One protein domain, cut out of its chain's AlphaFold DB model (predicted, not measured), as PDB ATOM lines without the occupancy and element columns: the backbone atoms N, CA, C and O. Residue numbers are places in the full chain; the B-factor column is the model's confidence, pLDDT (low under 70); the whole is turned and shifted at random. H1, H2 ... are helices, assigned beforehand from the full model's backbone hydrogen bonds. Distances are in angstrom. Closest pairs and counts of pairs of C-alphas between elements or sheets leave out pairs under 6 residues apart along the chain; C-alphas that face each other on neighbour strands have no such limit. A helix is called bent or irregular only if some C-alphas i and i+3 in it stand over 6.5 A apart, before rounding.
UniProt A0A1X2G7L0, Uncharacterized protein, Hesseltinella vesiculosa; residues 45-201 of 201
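This is residues 45 to 201 of the 201 residues of an uncharacterized protein of Hesseltinella vesiculosa (UniProt A0A1X2G7L0). Two long helices, H1 and H3, run side by side the same way along the longest axis, and a third long helix, H2, with a kink near residue 107, crosses them, its residues 91 to 99 packing on H1 and its later part on H3. Two short helices, H4 and H5, meet at a corner beside the first residues of H2, and residues 187 to 192 stick out there. The printed part has 157 residues with five named helices, H1 to H5 in chain order, and no named strand; the class is all helix. It is loose, with a radius of gyration of the C-alphas of 19.2 A, and elongated, spanning 59 by 34 by 21 A.

H1, residues 45 to 79, begins at C-alpha 45 at (153.902, 241.720, 243.767) and is 50.4 A long from first to last C-alpha. H2, residues 91 to 124, is 40.6 A long. It has a kink of 58 degrees near residue 107; it is neither bent nor irregular, but only just, with C-alphas 104 and 107 6.2 A apart. H3, residues 139 to 170, is 46.3 A long and begins at (160.770, 229.946, 243.861). H4 is residues 173 to 185, and H5, residues 191 to 200, ends at C-alpha 200 at (167.891, 264.772, 253.823).

H2 is the hub, touching the four other helices. H1 and H3 touch at a shallow tilt of 24 degrees, the same way, closest at the C-alphas of Lys 54 and Thr 150, 5.8 A apart. Residues 66 to 74 of H1 touch H2 at a steep tilt of 56 degrees, opposite ways; the closest C-alphas, of Ser 70 and Trp 94, are 4.9 A apart. Residues 152 to 164 of H3 touch H2 at a steep tilt of 54 degrees, opposite ways, closest at the C-alphas of Trp 113 and Ala 156, 5.1 A apart. Residues 93 to 97 of H2 touch H4 at a steep tilt of 51 degrees, with the closest C-alphas, of Ala 97 and Gly 178, 5.2 A apart. H2 and H5 only just touch, with 3 pairs of C-alphas within 8 A, the closest those of Leu 96 and Val 198 at 5.7 A. Residues 182 to 185 of H4 touch H5 at a steep tilt of 65 degrees, closest at the C-alphas of Ala 185 and Gln 194, 5.9 A apart. The helix packing is mostly crossed, but only just: 2 of 6 touching pairs are at a shallow tilt. H3 and H4 are close but not clearly touching, while H1 and H4, H1 and H5, and H3 and H5 are apart. Every O i to N i+4 pair is within hydrogen-bond range in H1, H3, H4 and H5, and 27 of 30 are in H2.

The C-alphas of Pro 84 and Pro 137, the two farthest apart, are 61.0 A apart. The printed part has no cut. The links H1 to H2 and H2 to H3 are long, with 11 and 14 residues; H3 to H4 and H4 to H5 are tight. Mean pLDDT of the printed part is 83.7, with residues 84 to 90, 136 to 137, 184 to 198 and 200 to 201 under 70.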
ATOM      1  N   PHE A  45     153.272 241.563 242.450       89.75
ATOM      2  CA  PHE A  45     153.902 241.720 243.767       89.75
ATOM      3  C   PHE A  45     155.184 240.898 243.920       89.75
ATOM      4  O   PHE A  45     156.166 241.431 244.423       89.75
ATOM      5  N   THR A  46     155.218 239.655 243.438       88.62
ATOM      6  CA  THR A  46     156.410 238.792 243.514       88.62
ATOM      7  C   THR A  46     157.632 239.452 242.878       88.62
ATOM      8  O   THR A  46     158.691 239.528 243.492       88.62
ATOM      9  N   ILE A  47     157.466 240.000 241.674       89.38
ATOM     10  CA  ILE A  47     158.542 240.666 240.934       89.38
ATOM     11  C   ILE A  47     158.927 241.981 241.613       89.38
ATOM     12  O   ILE A  47     160.108 242.279 241.759       89.38
ATOM     13  N   TRP A  48     157.934 242.746 242.073       92.12
ATOM     14  CA  TRP A  48     158.176 243.998 242.785       92.12
ATOM     15  C   TRP A  48     158.984 243.782 244.071       92.12
ATOM     16  O   TRP A  48     159.975 244.476 244.275       92.12
ATOM     17  N   TYR A  49     158.637 242.789 244.898       92.12
ATOM     18  CA  TYR A  49     159.400 242.470 246.109       92.12
ATOM     19  C   TYR A  49     160.836 242.056 245.792       92.12
ATOM     20  O   TYR A  49     161.757 242.486 246.484       92.12
ATOM     21  N   LEU A  50     161.038 241.259 244.736       92.19
ATOM     22  CA  LEU A  50     162.373 240.882 244.281       92.19
ATOM     23  C   LEU A  50     163.176 242.104 243.814       92.19
ATOM     24  O   LEU A  50     164.351 242.196 244.133       92.19
ATOM     25  N   ASP A  51     162.575 243.062 243.109       92.56
ATOM     26  CA  ASP A  51     163.273 244.280 242.673       92.56
ATOM     27  C   ASP A  51     163.609 245.218 243.839       92.56
ATOM     28  O   ASP A  51     164.713 245.767 243.895       92.56
ATOM     29  N   VAL A  52     162.671 245.397 244.772       94.38
ATOM     30  CA  VAL A  52     162.857 246.244 245.957       94.38
ATOM     31  C   VAL A  52     163.912 245.647 246.883       94.38
ATOM     32  O   VAL A  52     164.790 246.373 247.338       94.38
ATOM     33  N   SER A  53     163.909 244.330 247.105       94.19
ATOM     34  CA  SER A  53     164.898 243.689 247.978       94.19
ATOM     35  C   SER A  53     166.332 243.851 247.465       94.19
ATOM     36  O   SER A  53     167.231 244.087 248.272       94.19
ATOM     37  N   LYS A  54     166.560 243.832 246.139       93.50
ATOM     38  CA  LYS A  54     167.887 244.149 245.565       93.50
ATOM     39  C   LYS A  54     168.322 245.567 245.884       93.50
ATOM     40  O   LYS A  54     169.479 245.785 246.233       93.50
ATOM     41  N   GLN A  55     167.405 246.523 245.728       93.06
ATOM     42  CA  GLN A  55     167.681 247.931 245.998       93.06
ATOM     43  C   GLN A  55     167.996 248.132 247.478       93.06
ATOM     44  O   GLN A  55     168.996 248.768 247.782       93.06
ATOM     45  N   CYS A  56     167.229 247.521 248.383       93.00
ATOM     46  CA  CYS A  56     167.478 247.600 249.821       93.00
ATOM     47  C   CYS A  56     168.836 247.004 250.215       93.00
ATOM     48  O   CYS A  56     169.587 247.645 250.946       93.00
ATOM     49  N   ILE A  57     169.182 245.813 249.715       93.88
ATOM     50  CA  ILE A  57     170.473 245.174 250.022       93.88
ATOM     51  C   ILE A  57     171.635 246.011 249.481       93.88
ATOM     52  O   ILE A  57     172.590 246.281 250.206       93.88
ATOM     53  N   CYS A  58     171.548 246.454 248.225       93.56
ATOM     54  CA  CYS A  58     172.593 247.269 247.615       93.56
ATOM     55  C   CYS A  58     172.741 248.621 248.328       93.56
ATOM     56  O   CYS A  58     173.858 249.004 248.664       93.56
ATOM     57  N   ALA A  59     171.630 249.302 248.633       91.25
ATOM     58  CA  ALA A  59     171.631 250.568 249.361       91.25
ATOM     59  C   ALA A  59     172.231 250.421 250.766       91.25
ATOM     60  O   ALA A  59     173.042 251.252 251.161       91.25
ATOM     61  N   GLY A  60     171.906 249.343 251.489       91.19
ATOM     62  CA  GLY A  60     172.496 249.058 252.799       91.19
ATOM     63  C   GLY A  60     174.013 248.869 252.731       91.19
ATOM     64  O   GLY A  60     174.746 249.475 253.510       91.19
ATOM     65  N   ILE A  61     174.509 248.091 251.763       91.75
ATOM     66  CA  ILE A  61     175.956 247.884 251.586       91.75
ATOM     67  C   ILE A  61     176.646 249.191 251.178       91.75
ATOM     68  O   ILE A  61     177.662 249.562 251.760       91.75
ATOM     69  N   VAL A  62     176.086 249.916 250.209       90.69
ATOM     70  CA  VAL A  62     176.614 251.202 249.734       90.69
ATOM     71  C   VAL A  62     176.647 252.248 250.848       90.69
ATOM     72  O   VAL A  62     177.627 252.981 250.946       90.69
ATOM     73  N   HIS A  63     175.631 252.290 251.711       88.00
ATOM     74  CA  HIS A  63     175.600 253.172 252.875       88.00
ATOM     75  C   HIS A  63     176.766 252.885 253.831       88.00
ATOM     76  O   HIS A  63     177.498 253.803 254.201       88.00
ATOM     77  N   LEU A  64     177.013 251.612 254.161       87.38
ATOM     78  CA  LEU A  64     178.158 251.221 254.992       87.38
ATOM     79  C   LEU A  64     179.495 251.601 254.338       87.38
ATOM     80  O   LEU A  64     180.381 252.142 255.002       87.38
ATOM     81  N   VAL A  65     179.627 251.373 253.028       89.06
ATOM     82  CA  VAL A  65     180.823 251.758 252.264       89.06
ATOM     83  C   VAL A  65     181.006 253.277 252.252       89.06
ATOM     84  O   VAL A  65     182.129 253.741 252.388       89.06
ATOM     85  N   ASN A  66     179.935 254.069 252.165       87.06
ATOM     86  CA  ASN A  66     180.008 255.533 252.233       87.06
ATOM     87  C   ASN A  66     180.577 256.040 253.551       87.06
ATOM     88  O   ASN A  66     181.456 256.908 253.563       87.06
ATOM     89  N   VAL A  67     180.101 255.479 254.662       85.44
ATOM     90  CA  VAL A  67     180.630 255.805 255.987       85.44
ATOM     91  C   VAL A  67     182.119 255.457 256.037       85.44
ATOM     92  O   VAL A  67     182.937 256.310 256.380       85.44
ATOM     93  N   GLN A  68     182.505 254.256 255.597       85.12
ATOM     94  CA  GLN A  68     183.910 253.836 255.553       85.12
ATOM     95  C   GLN A  68     184.779 254.732 254.661       85.12
ATOM     96  O   GLN A  68     185.847 255.164 255.091       85.12
ATOM     97  N   CYS A  69     184.323 255.065 253.451       84.06
ATOM     98  CA  CYS A  69     185.014 255.973 252.537       84.06
ATOM     99  C   CYS A  69     185.240 257.348 253.170       84.06
ATOM    100  O   CYS A  69     186.307 257.925 252.980       84.06
ATOM    101  N   SER A  70     184.292 257.841 253.970       83.06
ATOM    102  CA  SER A  70     184.412 259.133 254.657       83.06
ATOM    103  C   SER A  70     185.527 259.125 255.711       83.06
ATOM    104  O   SER A  70     186.324 260.062 255.787       83.06
ATOM    105  N   TYR A  71     185.651 258.037 256.481       83.19
ATOM    106  CA  TYR A  71     186.762 257.857 257.423       83.19
ATOM    107  C   TYR A  71     188.107 257.679 256.708       83.19
ATOM    108  O   TYR A  71     189.102 258.285 257.112       83.19
ATOM    109  N   LEU A  72     188.142 256.881 255.635       84.25
ATOM    110  CA  LEU A  72     189.359 256.638 254.856       84.25
ATOM    111  C   LEU A  72     189.861 257.914 254.173       84.25
ATOM    112  O   LEU A  72     191.051 258.213 254.258       84.25
ATOM    113  N   ALA A  73     188.968 258.694 253.557       82.56
ATOM    114  CA  ALA A  73     189.308 259.967 252.930       82.56
ATOM    115  C   ALA A  73     189.895 260.946 253.954       82.56
ATOM    116  O   ALA A  73     190.982 261.480 253.737       82.56
ATOM    117  N   ARG A  74     189.257 261.104 255.125       82.06
ATOM    118  CA  ARG A  74     189.804 261.924 256.217       82.06
ATOM    119  C   ARG A  74     191.200 261.458 256.629       82.06
ATOM    120  O   ARG A  74     192.117 262.272 256.701       82.06
ATOM    121  N   SER A  75     191.361 260.162 256.899       83.00
ATOM    122  CA  SER A  75     192.642 259.598 257.336       83.00
ATOM    123  C   SER A  75     193.748 259.835 256.310       83.00
ATOM    124  O   SER A  75     194.871 260.163 256.688       83.00
ATOM    125  N   TRP A  76     193.438 259.688 255.021       84.50
ATOM    126  CA  TRP A  76     194.399 259.901 253.947       84.50
ATOM    127  C   TRP A  76     194.827 261.370 253.843       84.50
ATOM    128  O   TRP A  76     196.021 261.650 253.802       84.50
ATOM    129  N   TYR A  77     193.884 262.319 253.894       82.31
ATOM    130  CA  TYR A  77     194.198 263.753 253.826       82.31
ATOM    131  C   TYR A  77     195.020 264.253 255.025       82.31
ATOM    132  O   TYR A  77     195.875 265.125 254.856       82.31
ATOM    133  N   VAL A  78     194.787 263.700 256.221       81.81
ATOM    134  CA  VAL A  78     195.594 263.999 257.416       81.81
ATOM    135  C   VAL A  78     197.011 263.439 257.271       81.81
ATOM    136  O   VAL A  78     197.978 264.146 257.551       81.81
ATOM    137  N   HIS A  79     197.152 262.193 256.806       83.81
ATOM    138  CA  HIS A  79     198.463 261.565 256.610       83.81
ATOM    139  C   HIS A  79     199.301 262.290 255.546       83.81
ATOM    140  O   HIS A  79     200.497 262.497 255.729       83.81
ATOM    141  N   GLU A  80     198.665 262.734 254.463       83.75
ATOM    142  CA  GLU A  80     199.302 263.471 253.365       83.75
ATOM    143  C   GLU A  80     199.602 264.946 253.721       83.75
ATOM    144  O   GLU A  80     199.975 265.732 252.855       83.75
ATOM    145  N   GLN A  81     199.406 265.359 254.984       72.69
ATOM    146  CA  GLN A  81     199.575 266.737 255.476       72.69
ATOM    147  C   GLN A  81     198.772 267.793 254.694       72.69
ATOM    148  O   GLN A  81     199.035 268.991 254.795       72.69
ATOM    149  N   ARG A  82     197.746 267.368 253.947       74.69
ATOM    150  CA  ARG A  82     196.827 268.260 253.225       74.69
ATOM    151  C   ARG A  82     195.814 268.911 254.160       74.69
ATOM    152  O   ARG A  82     195.179 269.888 253.779       74.69
ATOM    153  N   MET A  83     195.666 268.378 255.373       73.06
ATOM    154  CA  MET A  83     194.876 268.964 256.449       73.06
ATOM    155  C   MET A  83     195.537 268.741 257.818       73.06
ATOM    156  O   MET A  83     196.122 267.679 258.047       73.06
ATOM    157  N   PRO A  84     195.436 269.706 258.751       67.62
ATOM    158  CA  PRO A  84     195.952 269.539 260.105       67.62
ATOM    159  C   PRO A  84     195.185 268.446 260.862       67.62
ATOM    160  O   PRO A  84     193.965 268.341 260.751       67.62
ATOM    161  N   SER A  85     195.888 267.678 261.702       65.25
ATOM    162  CA  SER A  85     195.284 266.648 262.571       65.25
ATOM    163  C   SER A  85     194.215 267.212 263.519       65.25
ATOM    164  O   SER A  85     193.293 266.498 263.903       65.25
ATOM    165  N   ASN A  86     194.332 268.496 263.872       59.00
ATOM    166  CA  ASN A  86     193.378 269.230 264.707       59.00
ATOM    167  C   ASN A  86     192.404 270.078 263.870       59.00
ATOM    168  O   ASN A  86     191.767 270.985 264.401       59.00
ATOM    169  N   GLY A  87     192.342 269.854 262.554       57.06
ATOM    170  CA  GLY A  87     191.403 270.545 261.683       57.06
ATOM    171  C   GLY A  87     189.966 270.295 262.133       57.06
ATOM    172  O   GLY A  87     189.607 269.174 262.483       57.06
ATOM    173  N   THR A  88     189.146 271.341 262.084       54.53
ATOM    174  CA  THR A  88     187.706 271.327 262.401       54.53
ATOM    175  C   THR A  88     186.871 270.505 261.410       54.53
ATOM    176  O   THR A  88     185.653 270.408 261.549       54.53
ATOM    177  N   ASP A  89     187.505 269.925 260.391       59.19
ATOM    178  CA  ASP A  89     186.842 269.163 259.341       59.19
ATOM    179  C   ASP A  89     186.444 267.781 259.857       59.19
ATOM    180  O   ASP A  89     187.215 266.814 259.880       59.19
ATOM    181  N   ASN A  90     185.189 267.717 260.288       69.75
ATOM    182  CA  ASN A  90     184.552 266.524 260.811       69.75
ATOM    183  C   ASN A  90     184.252 265.509 259.697       69.75
ATOM    184  O   ASN A  90     184.104 265.846 258.523       69.75
ATOM    185  N   VAL A  91     184.089 264.238 260.078       76.38
ATOM    186  CA  VAL A  91     183.729 263.131 259.163       76.38
ATOM    187  C   VAL A  91     182.457 263.441 258.359       76.38
ATOM    188  O   VAL A  91     182.323 262.997 257.222       76.38
ATOM    189  N   CYS A  92     181.564 264.265 258.908       76.31
ATOM    190  CA  CYS A  92     180.322 264.672 258.260       76.31
ATOM    191  C   CYS A  92     180.523 265.520 256.992       76.31
ATOM    192  O   CYS A  92     179.704 265.415 256.087       76.31
ATOM    193  N   VAL A  93     181.632 266.266 256.860       80.88
ATOM    194  CA  VAL A  93     181.981 266.975 255.608       80.88
ATOM    195  C   VAL A  93     182.199 265.965 254.481       80.88
ATOM    196  O   VAL A  93     181.623 266.073 253.400       80.88
ATOM    197  N   TRP A  94     183.004 264.938 254.759       81.31
ATOM    198  CA  TRP A  94     183.315 263.871 253.810       81.31
ATOM    199  C   TRP A  94     182.112 262.989 253.503       81.31
ATOM    200  O   TRP A  94     181.938 262.558 252.362       81.31
ATOM    201  N   TYR A  95     181.267 262.748 254.502       83.00
ATOM    202  CA  TYR A  95     180.025 262.013 254.313       83.00
ATOM    203  C   TYR A  95     179.039 262.794 253.439       83.00
ATOM    204  O   TYR A  95     178.522 262.233 252.478       83.00
ATOM    205  N   LEU A  96     178.852 264.097 253.679       81.62
ATOM    206  CA  LEU A  96     178.010 264.949 252.834       81.62
ATOM    207  C   LEU A  96     178.521 264.999 251.390       81.62
ATOM    208  O   LEU A  96     177.746 264.810 250.457       81.62
ATOM    209  N   ALA A  97     179.829 265.191 251.197       85.69
ATOM    210  CA  ALA A  97     180.432 265.159 249.867       85.69
ATOM    211  C   ALA A  97     180.226 263.795 249.180       85.69
ATOM    212  O   ALA A  97     179.979 263.740 247.976       85.69
ATOM    213  N   SER A  98     180.286 262.698 249.944       87.69
ATOM    214  CA  SER A  98     180.025 261.340 249.447       87.69
ATOM    215  C   SER A  98     178.583 261.162 248.984       87.69
ATOM    216  O   SER A  98     178.352 260.674 247.880       87.69
ATOM    217  N   VAL A  99     177.620 261.581 249.805       85.62
ATOM    218  CA  VAL A  99     176.189 261.495 249.484       85.62
ATOM    219  C   VAL A  99     175.854 262.372 248.278       85.62
ATOM    220  O   VAL A  99     175.224 261.896 247.336       85.62
ATOM    221  N   PHE A 100     176.358 263.607 248.239       87.25
ATOM    222  CA  PHE A 100     176.159 264.508 247.104       87.25
ATOM    223  C   PHE A 100     176.721 263.934 245.798       87.25
ATOM    224  O   PHE A 100     176.094 264.026 244.741       87.25
ATOM    225  N   TRP A 101     177.905 263.319 245.852       90.75
ATOM    226  CA  TRP A 101     178.490 262.665 244.686       90.75
ATOM    227  C   TRP A 101     177.611 261.520 244.177       90.75
ATOM    228  O   TRP A 101     177.395 261.403 242.970       90.75
ATOM    229  N   ASP A 102     177.070 260.703 245.081       90.19
ATOM    230  CA  ASP A 102     176.219 259.566 244.730       90.19
ATOM    231  C   ASP A 102     174.918 259.974 244.048       90.19
ATOM    232  O   ASP A 102     174.525 259.366 243.046       90.19
ATOM    233  N   THR A 103     174.254 260.998 244.583       88.25
ATOM    234  CA  THR A 103     172.953 261.458 244.085       88.25
ATOM    235  C   THR A 103     173.070 262.256 242.787       88.25
ATOM    236  O   THR A 103     172.088 262.368 242.053       88.25
ATOM    237  N   THR A 104     174.269 262.745 242.450       90.75
ATOM    238  CA  THR A 104     174.546 263.484 241.211       90.75
ATOM    239  C   THR A 104     175.224 262.605 240.154       90.75
ATOM    240  O   THR A 104     174.577 262.065 239.256       90.75
ATOM    241  N   LEU A 105     176.544 262.453 240.244       92.69
ATOM    242  CA  LEU A 105     177.372 261.770 239.249       92.69
ATOM    243  C   LEU A 105     177.349 260.250 239.429       92.69
ATOM    244  O   LEU A 105     177.444 259.509 238.445       92.69
ATOM    245  N   GLY A 106     177.154 259.782 240.663       93.88
ATOM    246  CA  GLY A 106     177.069 258.371 241.011       93.88
ATOM    247  C   GLY A 106     175.973 257.640 240.246       93.88
ATOM    248  O   GLY A 106     176.249 256.599 239.659       93.88
ATOM    249  N   LEU A 107     174.764 258.202 240.138       93.94
ATOM    250  CA  LEU A 107     173.661 257.569 239.401       93.94
ATOM    251  C   LEU A 107     174.013 257.278 237.932       93.94
ATOM    252  O   LEU A 107     173.781 256.170 237.435       93.94
ATOM    253  N   GLY A 108     174.593 258.260 237.235       96.06
ATOM    254  CA  GLY A 108     175.018 258.097 235.843       96.06
ATOM    255  C   GLY A 108     176.135 257.061 235.704       96.06
ATOM    256  O   GLY A 108     176.098 256.210 234.812       96.06
ATOM    257  N   LEU A 109     177.097 257.085 236.627       96.06
ATOM    258  CA  LEU A 109     178.227 256.165 236.628       96.06
ATOM    259  C   LEU A 109     177.812 254.729 236.983       96.06
ATOM    260  O   LEU A 109     178.293 253.782 236.363       96.06
ATOM    261  N   LEU A 110     176.877 254.557 237.917       96.25
ATOM    262  CA  LEU A 110     176.267 253.275 238.260       96.25
ATOM    263  C   LEU A 110     175.573 252.661 237.049       96.25
ATOM    264  O   LEU A 110     175.772 251.483 236.752       96.25
ATOM    265  N   TYR A 111     174.786 253.459 236.323       96.19
ATOM    266  CA  TYR A 111     174.147 253.010 235.090       96.19
ATOM    267  C   TYR A 111     175.184 252.585 234.040       96.19
ATOM    268  O   TYR A 111     175.048 251.515 233.441       96.19
ATOM    269  N   ALA A 112     176.246 253.376 233.852       97.50
ATOM    270  CA  ALA A 112     177.330 253.040 232.934       97.50
ATOM    271  C   ALA A 112     178.016 251.719 233.322       97.50
ATOM    272  O   ALA A 112     178.115 250.819 232.487       97.50
ATOM    273  N   TRP A 113     178.409 251.552 234.588       97.75
ATOM    274  CA  TRP A 113     179.021 250.318 235.085       97.75
ATOM    275  C   TRP A 113     178.100 249.111 234.960       97.75
ATOM    276  O   TRP A 113     178.553 248.050 234.537       97.75
ATOM    277  N   LEU A 114     176.807 249.265 235.247       95.62
ATOM    278  CA  LEU A 114     175.834 248.188 235.081       95.62
ATOM    279  C   LEU A 114     175.777 247.723 233.621       95.62
ATOM    280  O   LEU A 114     175.784 246.519 233.352       95.62
ATOM    281  N   LYS A 115     175.764 248.662 232.665       95.50
ATOM    282  CA  LYS A 115     175.761 248.352 231.228       95.50
ATOM    283  C   LYS A 115     177.076 247.715 230.788       95.50
ATOM    284  O   LYS A 115     177.034 246.710 230.085       95.50
ATOM    285  N   ILE A 116     178.215 248.252 231.223       96.56
ATOM    286  CA  ILE A 116     179.549 247.725 230.906       96.56
ATOM    287  C   ILE A 116     179.697 246.297 231.433       96.56
ATOM    288  O   ILE A 116     179.982 245.395 230.652       96.56
ATOM    289  N   LEU A 117     179.437 246.064 232.722       95.69
ATOM    290  CA  LEU A 117     179.559 244.743 233.339       95.69
ATOM    291  C   LEU A 117     178.611 243.730 232.696       95.69
ATOM    292  O   LEU A 117     179.034 242.628 232.363       95.69
ATOM    293  N   THR A 118     177.355 244.109 232.444       94.56
ATOM    294  CA  THR A 118     176.399 243.222 231.764       94.56
ATOM    295  C   THR A 118     176.870 242.870 230.349       94.56
ATOM    296  O   THR A 118     176.818 241.708 229.952       94.56
ATOM    297  N   THR A 119     177.379 243.846 229.589       93.81
ATOM    298  CA  THR A 119     177.922 243.616 228.242       93.81
ATOM    299  C   THR A 119     179.157 242.720 228.269       93.81
ATOM    300  O   THR A 119     179.243 241.809 227.448       93.81
ATOM    301  N   ILE A 120     180.082 242.940 229.206       95.12
ATOM    302  CA  ILE A 120     181.299 242.134 229.371       95.12
ATOM    303  C   ILE A 120     180.946 240.694 229.750       95.12
ATOM    304  O   ILE A 120     181.487 239.758 229.167       95.12
ATOM    305  N   LEU A 121     180.017 240.494 230.686       94.38
ATOM    306  CA  LEU A 121     179.597 239.156 231.102       94.38
ATOM    307  C   LEU A 121     178.961 238.382 229.942       94.38
ATOM    308  O   LEU A 121     179.339 237.240 229.703       94.38
ATOM    309  N   ILE A 122     178.063 239.018 229.183       92.69
ATOM    310  CA  ILE A 122     177.338 238.363 228.085       92.69
ATOM    311  C   ILE A 122     178.236 238.121 226.862       92.69
ATOM    312  O   ILE A 122     178.243 237.017 226.323       92.69
ATOM    313  N   HIS A 123     178.969 239.136 226.398       93.19
ATOM    314  CA  HIS A 123     179.726 239.046 225.141       93.19
ATOM    315  C   HIS A 123     181.180 238.619 225.334       93.19
ATOM    316  O   HIS A 123     181.737 237.991 224.442       93.19
ATOM    317  N   GLY A 124     181.797 238.967 226.464       91.62
ATOM    318  CA  GLY A 124     183.193 238.635 226.749       91.62
ATOM    319  C   GLY A 124     183.349 237.264 227.400       91.62
ATOM    320  O   GLY A 124     184.170 236.467 226.963       91.62
ATOM    321  N   PHE A 125     182.547 236.977 228.430       91.50
ATOM    322  CA  PHE A 125     182.657 235.731 229.203       91.50
ATOM    323  C   PHE A 125     181.582 234.689 228.874       91.50
ATOM    324  O   PHE A 125     181.606 233.600 229.443       91.50
ATOM    325  N   HIS A 126     180.636 235.009 227.985       90.19
ATOM    326  CA  HIS A 126     179.490 234.153 227.652       90.19
ATOM    327  C   HIS A 126     178.683 233.689 228.878       90.19
ATOM    328  O   HIS A 126     178.024 232.649 228.853       90.19
ATOM    329  N   LEU A 127     178.713 234.476 229.956       88.81
ATOM    330  CA  LEU A 127     177.963 234.216 231.174       88.81
ATOM    331  C   LEU A 127     176.542 234.772 231.019       88.81
ATOM    332  O   LEU A 127     176.370 235.975 230.778       88.81
ATOM    333  N   PRO A 128     175.499 233.934 231.160       86.00
ATOM    334  CA  PRO A 128     174.128 234.394 231.032       86.00
ATOM    335  C   PRO A 128     173.758 235.276 232.229       86.00
ATOM    336  O   PRO A 128     173.724 234.815 233.366       86.00
ATOM    337  N   VAL A 129     173.436 236.543 231.963       87.62
ATOM    338  CA  VAL A 129     172.821 237.441 232.951       87.62
ATOM    339  C   VAL A 129     171.308 237.454 232.703       87.62
ATOM    340  O   VAL A 129     170.879 237.873 231.621       87.62
ATOM    341  N   PRO A 130     170.477 236.998 233.659       86.44
ATOM    342  CA  PRO A 130     169.029 236.958 233.480       86.44
ATOM    343  C   PRO A 130     168.465 238.357 233.239       86.44
ATOM    344  O   PRO A 130     168.806 239.292 233.964       86.44
ATOM    345  N   ARG A 131     167.565 238.505 232.263       83.94
ATOM    346  CA  ARG A 131     166.811 239.757 232.043       83.94
ATOM    347  C   ARG A 131     165.502 239.795 232.824       83.94
ATOM    348  O   ARG A 131     165.068 240.861 233.243       83.94
ATOM    349  N   ASP A 132     164.914 238.626 233.044       85.75
ATOM    350  CA  ASP A 132     163.683 238.421 233.791       85.75
ATOM    351  C   ASP A 132     163.870 237.346 234.868       85.75
ATOM    352  O   ASP A 132     164.859 236.603 234.898       85.75
ATOM    353  N   TYR A 133     162.894 237.260 235.764       83.88
ATOM    354  CA  TYR A 133     162.850 236.229 236.796       83.88
ATOM    355  C   TYR A 133     162.217 234.919 236.301       83.88
ATOM    356  O   TYR A 133     162.368 233.896 236.963       83.88
ATOM    357  N   GLY A 134     161.597 234.923 235.116       81.31
ATOM    358  CA  GLY A 134     160.816 233.812 234.572       81.31
ATOM    359  C   GLY A 134     159.426 233.674 235.207       81.31
ATOM    360  O   GLY A 134     159.092 234.382 236.160       81.31
ATOM    361  N   ASP A 135     158.626 232.748 234.678       74.81
ATOM    362  CA  ASP A 135     157.268 232.481 235.160       74.81
ATOM    363  C   ASP A 135     157.262 231.564 236.408       74.81
ATOM    364  O   ASP A 135     158.082 230.643 236.514       74.81
ATOM    365  N   PRO A 136     156.368 231.793 237.393       64.62
ATOM    366  CA  PRO A 136     156.195 230.900 238.549       64.62
ATOM    367  C   PRO A 136     155.720 229.503 238.092       64.62
ATOM    368  O   PRO A 136     154.880 229.430 237.197       64.62
ATOM    369  N   PRO A 137     156.257 228.396 238.665       62.25
ATOM    370  CA  PRO A 137     155.990 228.034 240.070       62.25
ATOM    371  C   PRO A 137     157.226 227.780 240.964       62.25
ATOM    372  O   PRO A 137     157.077 227.544 242.163       62.25
ATOM    373  N   PHE A 138     158.451 227.823 240.427       72.31
ATOM    374  CA  PHE A 138     159.662 227.427 241.165       72.31
ATOM    375  C   PHE A 138     160.398 228.621 241.792       72.31
ATOM    376  O   PHE A 138     161.220 229.277 241.151       72.31
ATOM    377  N   PHE A 139     160.149 228.861 243.084       81.69
ATOM    378  CA  PHE A 139     160.770 229.946 243.861       81.69
ATOM    379  C   PHE A 139     162.310 229.933 243.818       81.69
ATOM    380  O   PHE A 139     162.937 230.973 243.627       81.69
ATOM    381  N   TRP A 140     162.926 228.751 243.919       84.06
ATOM    382  CA  TRP A 140     164.388 228.593 243.920       84.06
ATOM    383  C   TRP A 140     165.060 229.105 242.641       84.06
ATOM    384  O   TRP A 140     166.142 229.690 242.694       84.06
ATOM    385  N   HIS A 141     164.405 228.941 241.490       86.50
ATOM    386  CA  HIS A 141     164.930 229.424 240.213       86.50
ATOM    387  C   HIS A 141     164.889 230.951 240.128       86.50
ATOM    388  O   HIS A 141     165.861 231.578 239.705       86.50
ATOM    389  N   GLN A 142     163.797 231.560 240.604       88.62
ATOM    390  CA  GLN A 142     163.667 233.018 240.682       88.62
ATOM    391  C   GLN A 142     164.700 233.618 241.638       88.62
ATOM    392  O   GLN A 142     165.305 234.636 241.310       88.62
ATOM    393  N   LEU A 143     164.958 232.963 242.778       88.88
ATOM    394  CA  LEU A 143     165.968 233.399 243.742       88.88
ATOM    395  C   LEU A 143     167.390 233.321 243.171       88.88
ATOM    396  O   LEU A 143     168.183 234.236 243.371       88.88
ATOM    397  N   SER A 144     167.706 232.269 242.410       90.06
ATOM    398  CA  SER A 144     168.998 232.148 241.720       90.06
ATOM    399  C   SER A 144     169.212 233.293 240.721       90.06
ATOM    400  O   SER A 144     170.239 233.976 240.753       90.06
ATOM    401  N   ARG A 145     168.201 233.591 239.894       91.50
ATOM    402  CA  ARG A 145     168.248 234.709 238.936       91.50
ATOM    403  C   ARG A 145     168.324 236.068 239.623       91.50
ATOM    404  O   ARG A 145     169.086 236.937 239.201       91.50
ATOM    405  N   TRP A 146     167.561 236.239 240.700       93.62
ATOM    406  CA  TRP A 146     167.632 237.408 241.567       93.62
ATOM    407  C   TRP A 146     169.049 237.594 242.118       93.62
ATOM    408  O   TRP A 146     169.586 238.694 242.024       93.62
ATOM    409  N   GLY A 147     169.683 236.525 242.604       93.25
ATOM    410  CA  GLY A 147     171.047 236.554 243.127       93.25
ATOM    411  C   GLY A 147     172.059 236.981 242.068       93.25
ATOM    412  O   GLY A 147     172.849 237.888 242.310       93.25
ATOM    413  N   GLN A 148     171.976 236.421 240.858       92.50
ATOM    414  CA  GLN A 148     172.837 236.813 239.735       92.50
ATOM    415  C   GLN A 148     172.693 238.302 239.394       92.50
ATOM    416  O   GLN A 148     173.691 239.014 239.302       92.50
ATOM    417  N   GLN A 149     171.459 238.801 239.271       94.25
ATOM    418  CA  GLN A 149     171.215 240.226 239.019       94.25
ATOM    419  C   GLN A 149     171.709 241.111 240.174       94.25
ATOM    420  O   GLN A 149     172.262 242.182 239.933       94.25
ATOM    421  N   THR A 150     171.540 240.661 241.420       94.94
ATOM    422  CA  THR A 150     171.986 241.386 242.620       94.94
ATOM    423  C   THR A 150     173.502 241.490 242.672       94.94
ATOM    424  O   THR A 150     174.020 242.562 242.956       94.94
ATOM    425  N   ILE A 151     174.220 240.411 242.350       95.12
ATOM    426  CA  ILE A 151     175.685 240.400 242.323       95.12
ATOM    427  C   ILE A 151     176.204 241.377 241.269       95.12
ATOM    428  O   ILE A 151     177.071 242.189 241.575       95.12
ATOM    429  N   VAL A 152     175.653 241.357 240.051       95.69
ATOM    430  CA  VAL A 152     176.063 242.304 238.999       95.69
ATOM    431  C   VAL A 152     175.782 243.746 239.424       95.69
ATOM    432  O   VAL A 152     176.631 244.618 239.239       95.69
ATOM    433  N   PHE A 153     174.623 243.996 240.037       95.81
ATOM    434  CA  PHE A 153     174.274 245.321 240.538       95.81
ATOM    435  C   PHE A 153     175.205 245.787 241.664       95.81
ATOM    436  O   PHE A 153     175.665 246.927 241.647       95.81
ATOM    437  N   LEU A 154     175.546 244.898 242.598       96.19
ATOM    438  CA  LEU A 154     176.469 245.189 243.688       96.19
ATOM    439  C   LEU A 154     177.887 245.458 243.171       96.19
ATOM    440  O   LEU A 154     178.516 246.417 243.603       96.19
ATOM    441  N   LEU A 155     178.380 244.666 242.217       96.12
ATOM    442  CA  LEU A 155     179.683 244.896 241.587       96.12
ATOM    443  C   LEU A 155     179.727 246.244 240.858       96.12
ATOM    444  O   LEU A 155     180.715 246.964 240.976       96.12
ATOM    445  N   ALA A 156     178.650 246.617 240.158       96.81
ATOM    446  CA  ALA A 156     178.535 247.933 239.533       96.81
ATOM    447  C   ALA A 156     178.572 249.062 240.577       96.81
ATOM    448  O   ALA A 156     179.268 250.059 240.384       96.81
ATOM    449  N   ALA A 157     177.867 248.889 241.697       95.25
ATOM    450  CA  ALA A 157     177.858 249.853 242.790       95.25
ATOM    451  C   ALA A 157     179.229 249.984 243.468       95.25
ATOM    452  O   ALA A 157     179.682 251.097 243.725       95.25
ATOM    453  N   LEU A 158     179.937 248.876 243.693       94.50
ATOM    454  CA  LEU A 158     181.297 248.897 244.233       94.50
ATOM    455  C   LEU A 158     182.290 249.541 243.254       94.50
ATOM    456  O   LEU A 158     183.126 250.334 243.676       94.50
ATOM    457  N   ALA A 159     182.175 249.278 241.950       95.88
ATOM    458  CA  ALA A 159     183.002 249.937 240.937       95.88
ATOM    459  C   ALA A 159     182.767 251.457 240.907       95.88
ATOM    460  O   ALA A 159     183.722 252.232 240.907       95.88
ATOM    461  N   MET A 160     181.506 251.896 240.977       95.81
ATOM    462  CA  MET A 160     181.155 253.309 241.147       95.81
ATOM    463  C   MET A 160     181.805 253.901 242.413       95.81
ATOM    464  O   MET A 160     182.343 255.007 242.352       95.81
ATOM    465  N   LYS A 161     181.823 253.168 243.535       92.75
ATOM    466  CA  LYS A 161     182.483 253.616 244.773       92.75
ATOM    467  C   LYS A 161     183.986 253.762 244.650       92.75
ATOM    468  O   LYS A 161     184.545 254.724 245.171       92.75
ATOM    469  N   LEU A 162     184.643 252.865 243.926       92.69
ATOM    470  CA  LEU A 162     186.068 253.008 243.638       92.69
ATOM    471  C   LEU A 162     186.342 254.270 242.812       92.69
ATOM    472  O   LEU A 162     187.303 254.981 243.096       92.69
ATOM    473  N   CYS A 163     185.476 254.599 241.847       94.00
ATOM    474  CA  CYS A 163     185.591 255.844 241.087       94.00
ATOM    475  C   CYS A 163     185.386 257.094 241.955       94.00
ATOM    476  O   CYS A 163     186.106 258.071 241.773       94.00
ATOM    477  N   GLN A 164     184.441 257.068 242.900       92.31
ATOM    478  CA  GLN A 164     184.255 258.146 243.879       92.31
ATOM    479  C   GLN A 164     185.484 258.310 244.777       92.31
ATOM    480  O   GLN A 164     185.974 259.416 244.972       92.31
ATOM    481  N   LEU A 165     186.011 257.211 245.325       89.31
ATOM    482  CA  LEU A 165     187.209 257.285 246.154       89.31
ATOM    483  C   LEU A 165     188.374 257.867 245.349       89.31
ATOM    484  O   LEU A 165     189.059 258.767 245.820       89.31
ATOM    485  N   TRP A 166     188.558 257.409 244.110       90.25
ATOM    486  CA  TRP A 166     189.563 257.962 243.211       90.25
ATOM    487  C   TRP A 166     189.349 259.466 242.977       90.25
ATOM    488  O   TRP A 166     190.299 260.233 243.109       90.25
ATOM    489  N   SER A 167     188.120 259.927 242.722       89.50
ATOM    490  CA  SER A 167     187.868 261.359 242.526       89.50
ATOM    491  C   SER A 167     188.224 262.189 243.765       89.50
ATOM    492  O   SER A 167     188.854 263.235 243.628       89.50
ATOM    493  N   PHE A 168     187.942 261.705 244.975       86.94
ATOM    494  CA  PHE A 168     188.278 262.416 246.215       86.94
ATOM    495  C   PHE A 168     189.781 262.534 246.473       86.94
ATOM    496  O   PHE A 168     190.230 263.514 247.067       86.94
ATOM    497  N   LEU A 169     190.576 261.562 246.025       84.31
ATOM    498  CA  LEU A 169     192.033 261.592 246.188       84.31
ATOM    499  C   LEU A 169     192.707 262.555 245.198       84.31
ATOM    500  O   LEU A 169     193.710 263.195 245.530       84.31
ATOM    501  N   TRP A 170     192.161 262.651 243.985       86.44
ATOM    502  CA  TRP A 170     192.744 263.436 242.893       86.44
ATOM    503  C   TRP A 170     192.243 264.877 242.837       86.44
ATOM    504  O   TRP A 170     192.982 265.762 242.409       86.44
ATOM    505  N   PHE A 171     191.015 265.131 243.284       85.56
ATOM    506  CA  PHE A 171     190.391 266.443 243.198       85.56
ATOM    507  C   PHE A 171     190.135 267.024 244.599       85.56
ATOM    508  O   PHE A 171     189.173 266.638 245.260       85.56
ATOM    509  N   PRO A 172     190.949 267.986 245.064       78.88
ATOM    510  CA  PRO A 172     190.814 268.537 246.414       78.88
ATOM    511  C   PRO A 172     189.580 269.435 246.592       78.88
ATOM    512  O   PRO A 172     189.116 269.607 247.714       78.88
ATOM    513  N   TRP A 173     188.995 269.952 245.505       81.69
ATOM    514  CA  TRP A 173     187.847 270.870 245.558       81.69
ATOM    515  C   TRP A 173     186.579 270.248 246.171       81.69
ATOM    516  O   TRP A 173     185.679 270.981 246.573       81.69
ATOM    517  N   PHE A 174     186.495 268.915 246.288       80.62
ATOM    518  CA  PHE A 174     185.385 268.259 246.990       80.62
ATOM    519  C   PHE A 174     185.306 268.654 248.468       80.62
ATOM    520  O   PHE A 174     184.208 268.727 249.018       80.62
ATOM    521  N   LEU A 175     186.447 268.952 249.097       77.12
ATOM    522  CA  LEU A 175     186.489 269.477 250.461       77.12
ATOM    523  C   LEU A 175     185.876 270.867 250.547       77.12
ATOM    524  O   LEU A 175     185.036 271.120 251.409       77.12
ATOM    525  N   ASP A 176     186.265 271.746 249.628       81.12
ATOM    526  CA  ASP A 176     185.759 273.115 249.572       81.12
ATOM    527  C   ASP A 176     184.254 273.125 249.286       81.12
ATOM    528  O   ASP A 176     183.506 273.859 249.931       81.12
ATOM    529  N   LEU A 177     183.793 272.243 248.390       81.38
ATOM    530  CA  LEU A 177     182.371 272.035 248.133       81.38
ATOM    531  C   LEU A 177     181.638 271.553 249.391       81.38
ATOM    532  O   LEU A 177     180.588 272.094 249.723       81.38
ATOM    533  N   GLY A 178     182.180 270.562 250.103       77.69
ATOM    534  CA  GLY A 178     181.576 270.043 251.333       77.69
ATOM    535  C   GLY A 178     181.476 271.106 252.429       77.69
ATOM    536  O   GLY A 178     180.436 271.230 253.075       77.69
ATOM    537  N   ARG A 179     182.522 271.924 252.602       78.75
ATOM    538  CA  ARG A 179     182.521 273.071 253.525       78.75
ATOM    539  C   ARG A 179     181.500 274.128 253.119       78.75
ATOM    540  O   ARG A 179     180.800 274.649 253.978       78.75
ATOM    541  N   TRP A 180     181.403 274.428 251.826       81.56
ATOM    542  CA  TRP A 180     180.421 275.371 251.296       81.56
ATOM    543  C   TRP A 180     178.982 274.878 251.488       81.56
ATOM    544  O   TRP A 180     178.112 275.651 251.879       81.56
ATOM    545  N   LEU A 181     178.724 273.586 251.278       75.94
ATOM    546  CA  LEU A 181     177.414 272.989 251.540       75.94
ATOM    547  C   LEU A 181     177.066 273.022 253.035       75.94
ATOM    548  O   LEU A 181     175.931 273.325 253.395       75.94
ATOM    549  N   LEU A 182     178.035 272.748 253.912       72.94
ATOM    550  CA  LEU A 182     177.820 272.792 255.358       72.94
ATOM    551  C   LEU A 182     177.674 274.207 255.905       72.94
ATOM    552  O   LEU A 182     176.900 274.386 256.834       72.94
ATOM    553  N   SER A 183     178.344 275.212 255.338       73.56
ATOM    554  CA  SER A 183     178.194 276.598 255.800       73.56
ATOM    555  C   SER A 183     176.790 277.152 255.548       73.56
ATOM    556  O   SER A 183     176.322 277.994 256.311       73.56
ATOM    557  N   TRP A 184     176.094 276.644 254.527       68.44
ATOM    558  CA  TRP A 184     174.664 276.891 254.325       68.44
ATOM    559  C   TRP A 184     173.785 276.193 255.368       68.44
ATOM    560  O   TRP A 184     172.735 276.714 255.731       68.44
ATOM    561  N   ALA A 185     174.202 275.022 255.851       60.19
ATOM    562  CA  ALA A 185     173.456 274.227 256.822       60.19
ATOM    563  C   ALA A 185     173.713 274.635 258.284       60.19
ATOM    564  O   ALA A 185     172.861 274.412 259.140       60.19
ATOM    565  N   SER A 186     174.875 275.221 258.582       57.44
ATOM    566  CA  SER A 186     175.363 275.522 259.933       57.44
ATOM    567  C   SER A 186     175.192 276.992 260.330       57.44
ATOM    568  O   SER A 186     176.061 277.555 260.996       57.44
ATOM    569  N   GLN A 187     174.122 277.650 259.880       53.06
ATOM    570  CA  GLN A 187     173.927 279.077 260.160       53.06
ATOM    571  C   GLN A 187     173.657 279.365 261.652       53.06
ATOM    572  O   GLN A 187     173.968 280.456 262.118       53.06
ATOM    573  N   ASP A 188     173.195 278.358 262.396       52.66
ATOM    574  CA  ASP A 188     173.197 278.295 263.857       52.66
ATOM    575  C   ASP A 188     173.952 277.020 264.260       52.66
ATOM    576  O   ASP A 188     173.731 275.968 263.660       52.66
ATOM    577  N   ASP A 189     174.840 277.103 265.250       55.38
ATOM    578  CA  ASP A 189     175.792 276.076 265.730       55.38
ATOM    579  C   ASP A 189     175.127 274.811 266.347       55.38
ATOM    580  O   ASP A 189     175.650 274.174 267.259       55.38
ATOM    581  N   ASP A 190     173.922 274.454 265.893       61.69
ATOM    582  CA  ASP A 190     173.149 273.304 266.346       61.69
ATOM    583  C   ASP A 190     173.563 272.038 265.583       61.69
ATOM    584  O   ASP A 190     173.303 271.853 264.393       61.69
ATOM    585  N   GLN A 191     174.183 271.104 266.296       62.50
ATOM    586  CA  GLN A 191     174.616 269.817 265.754       62.50
ATOM    587  C   GLN A 191     173.447 269.006 265.153       62.50
ATOM    588  O   GLN A 191     173.651 268.196 264.247       62.50
ATOM    589  N   ARG A 192     172.208 269.235 265.611       63.88
ATOM    590  CA  ARG A 192     171.015 268.524 265.120       63.88
ATOM    591  C   ARG A 192     170.576 268.979 263.732       63.88
ATOM    592  O   ARG A 192     170.158 268.140 262.932       63.88
ATOM    593  N   SER A 193     170.689 270.271 263.425       60.78
ATOM    594  CA  SER A 193     170.320 270.812 262.112       60.78
ATOM    595  C   SER A 193     171.266 270.303 261.020       60.78
ATOM    596  O   SER A 193     170.810 269.909 259.946       60.78
ATOM    597  N   GLN A 194     172.561 270.186 261.334       64.69
ATOM    598  CA  GLN A 194     173.562 269.598 260.442       64.69
ATOM    599  C   GLN A 194     173.244 268.135 260.121       64.69
ATOM    600  O   GLN A 194     173.284 267.744 258.957       64.69
ATOM    601  N   ILE A 195     172.881 267.331 261.126       66.12
ATOM    602  CA  ILE A 195     172.504 265.924 260.925       66.12
ATOM    603  C   ILE A 195     171.284 265.821 260.007       66.12
ATOM    604  O   ILE A 195     171.310 265.058 259.044       66.12
ATOM    605  N   ILE A 196     170.238 266.613 260.260       68.38
ATOM    606  CA  ILE A 196     169.032 266.626 259.422       68.38
ATOM    607  C   ILE A 196     169.385 266.998 257.978       68.38
ATOM    608  O   ILE A 196     168.995 266.290 257.055       68.38
ATOM    609  N   PHE A 197     170.145 268.074 257.771       69.81
ATOM    610  CA  PHE A 197     170.513 268.534 256.434       69.81
ATOM    611  C   PHE A 197     171.328 267.491 255.663       69.81
ATOM    612  O   PHE A 197     171.029 267.195 254.511       69.81
ATOM    613  N   VAL A 198     172.325 266.893 256.318       67.44
ATOM    614  CA  VAL A 198     173.196 265.882 255.707       67.44
ATOM    615  C   VAL A 198     172.437 264.597 255.381       67.44
ATOM    616  O   VAL A 198     172.772 263.918 254.415       67.44
ATOM    617  N   MET A 199     171.422 264.248 256.173       70.75
ATOM    618  CA  MET A 199     170.617 263.047 255.951       70.75
ATOM    619  C   MET A 199     169.487 263.242 254.934       70.75
ATOM    620  O   MET A 199     169.073 262.266 254.319       70.75
ATOM    621  N   LEU A 200     168.976 264.464 254.763       65.94
ATOM    622  CA  LEU A 200     167.891 264.772 253.823       65.94
ATOM    623  C   LEU A 200     168.350 264.994 252.374       65.94
ATOM    624  O   LEU A 200     167.491 265.099 251.495       65.94
ATOM    625  N   MET A 201     169.657 265.106 252.132       60.62
ATOM    626  CA  MET A 201     170.233 265.311 250.798       60.62
ATOM    627  C   MET A 201     170.414 263.997 250.033       60.62
ATOM    628  O   MET A 201     170.193 264.009 248.799       60.62
TER     629      MET A 201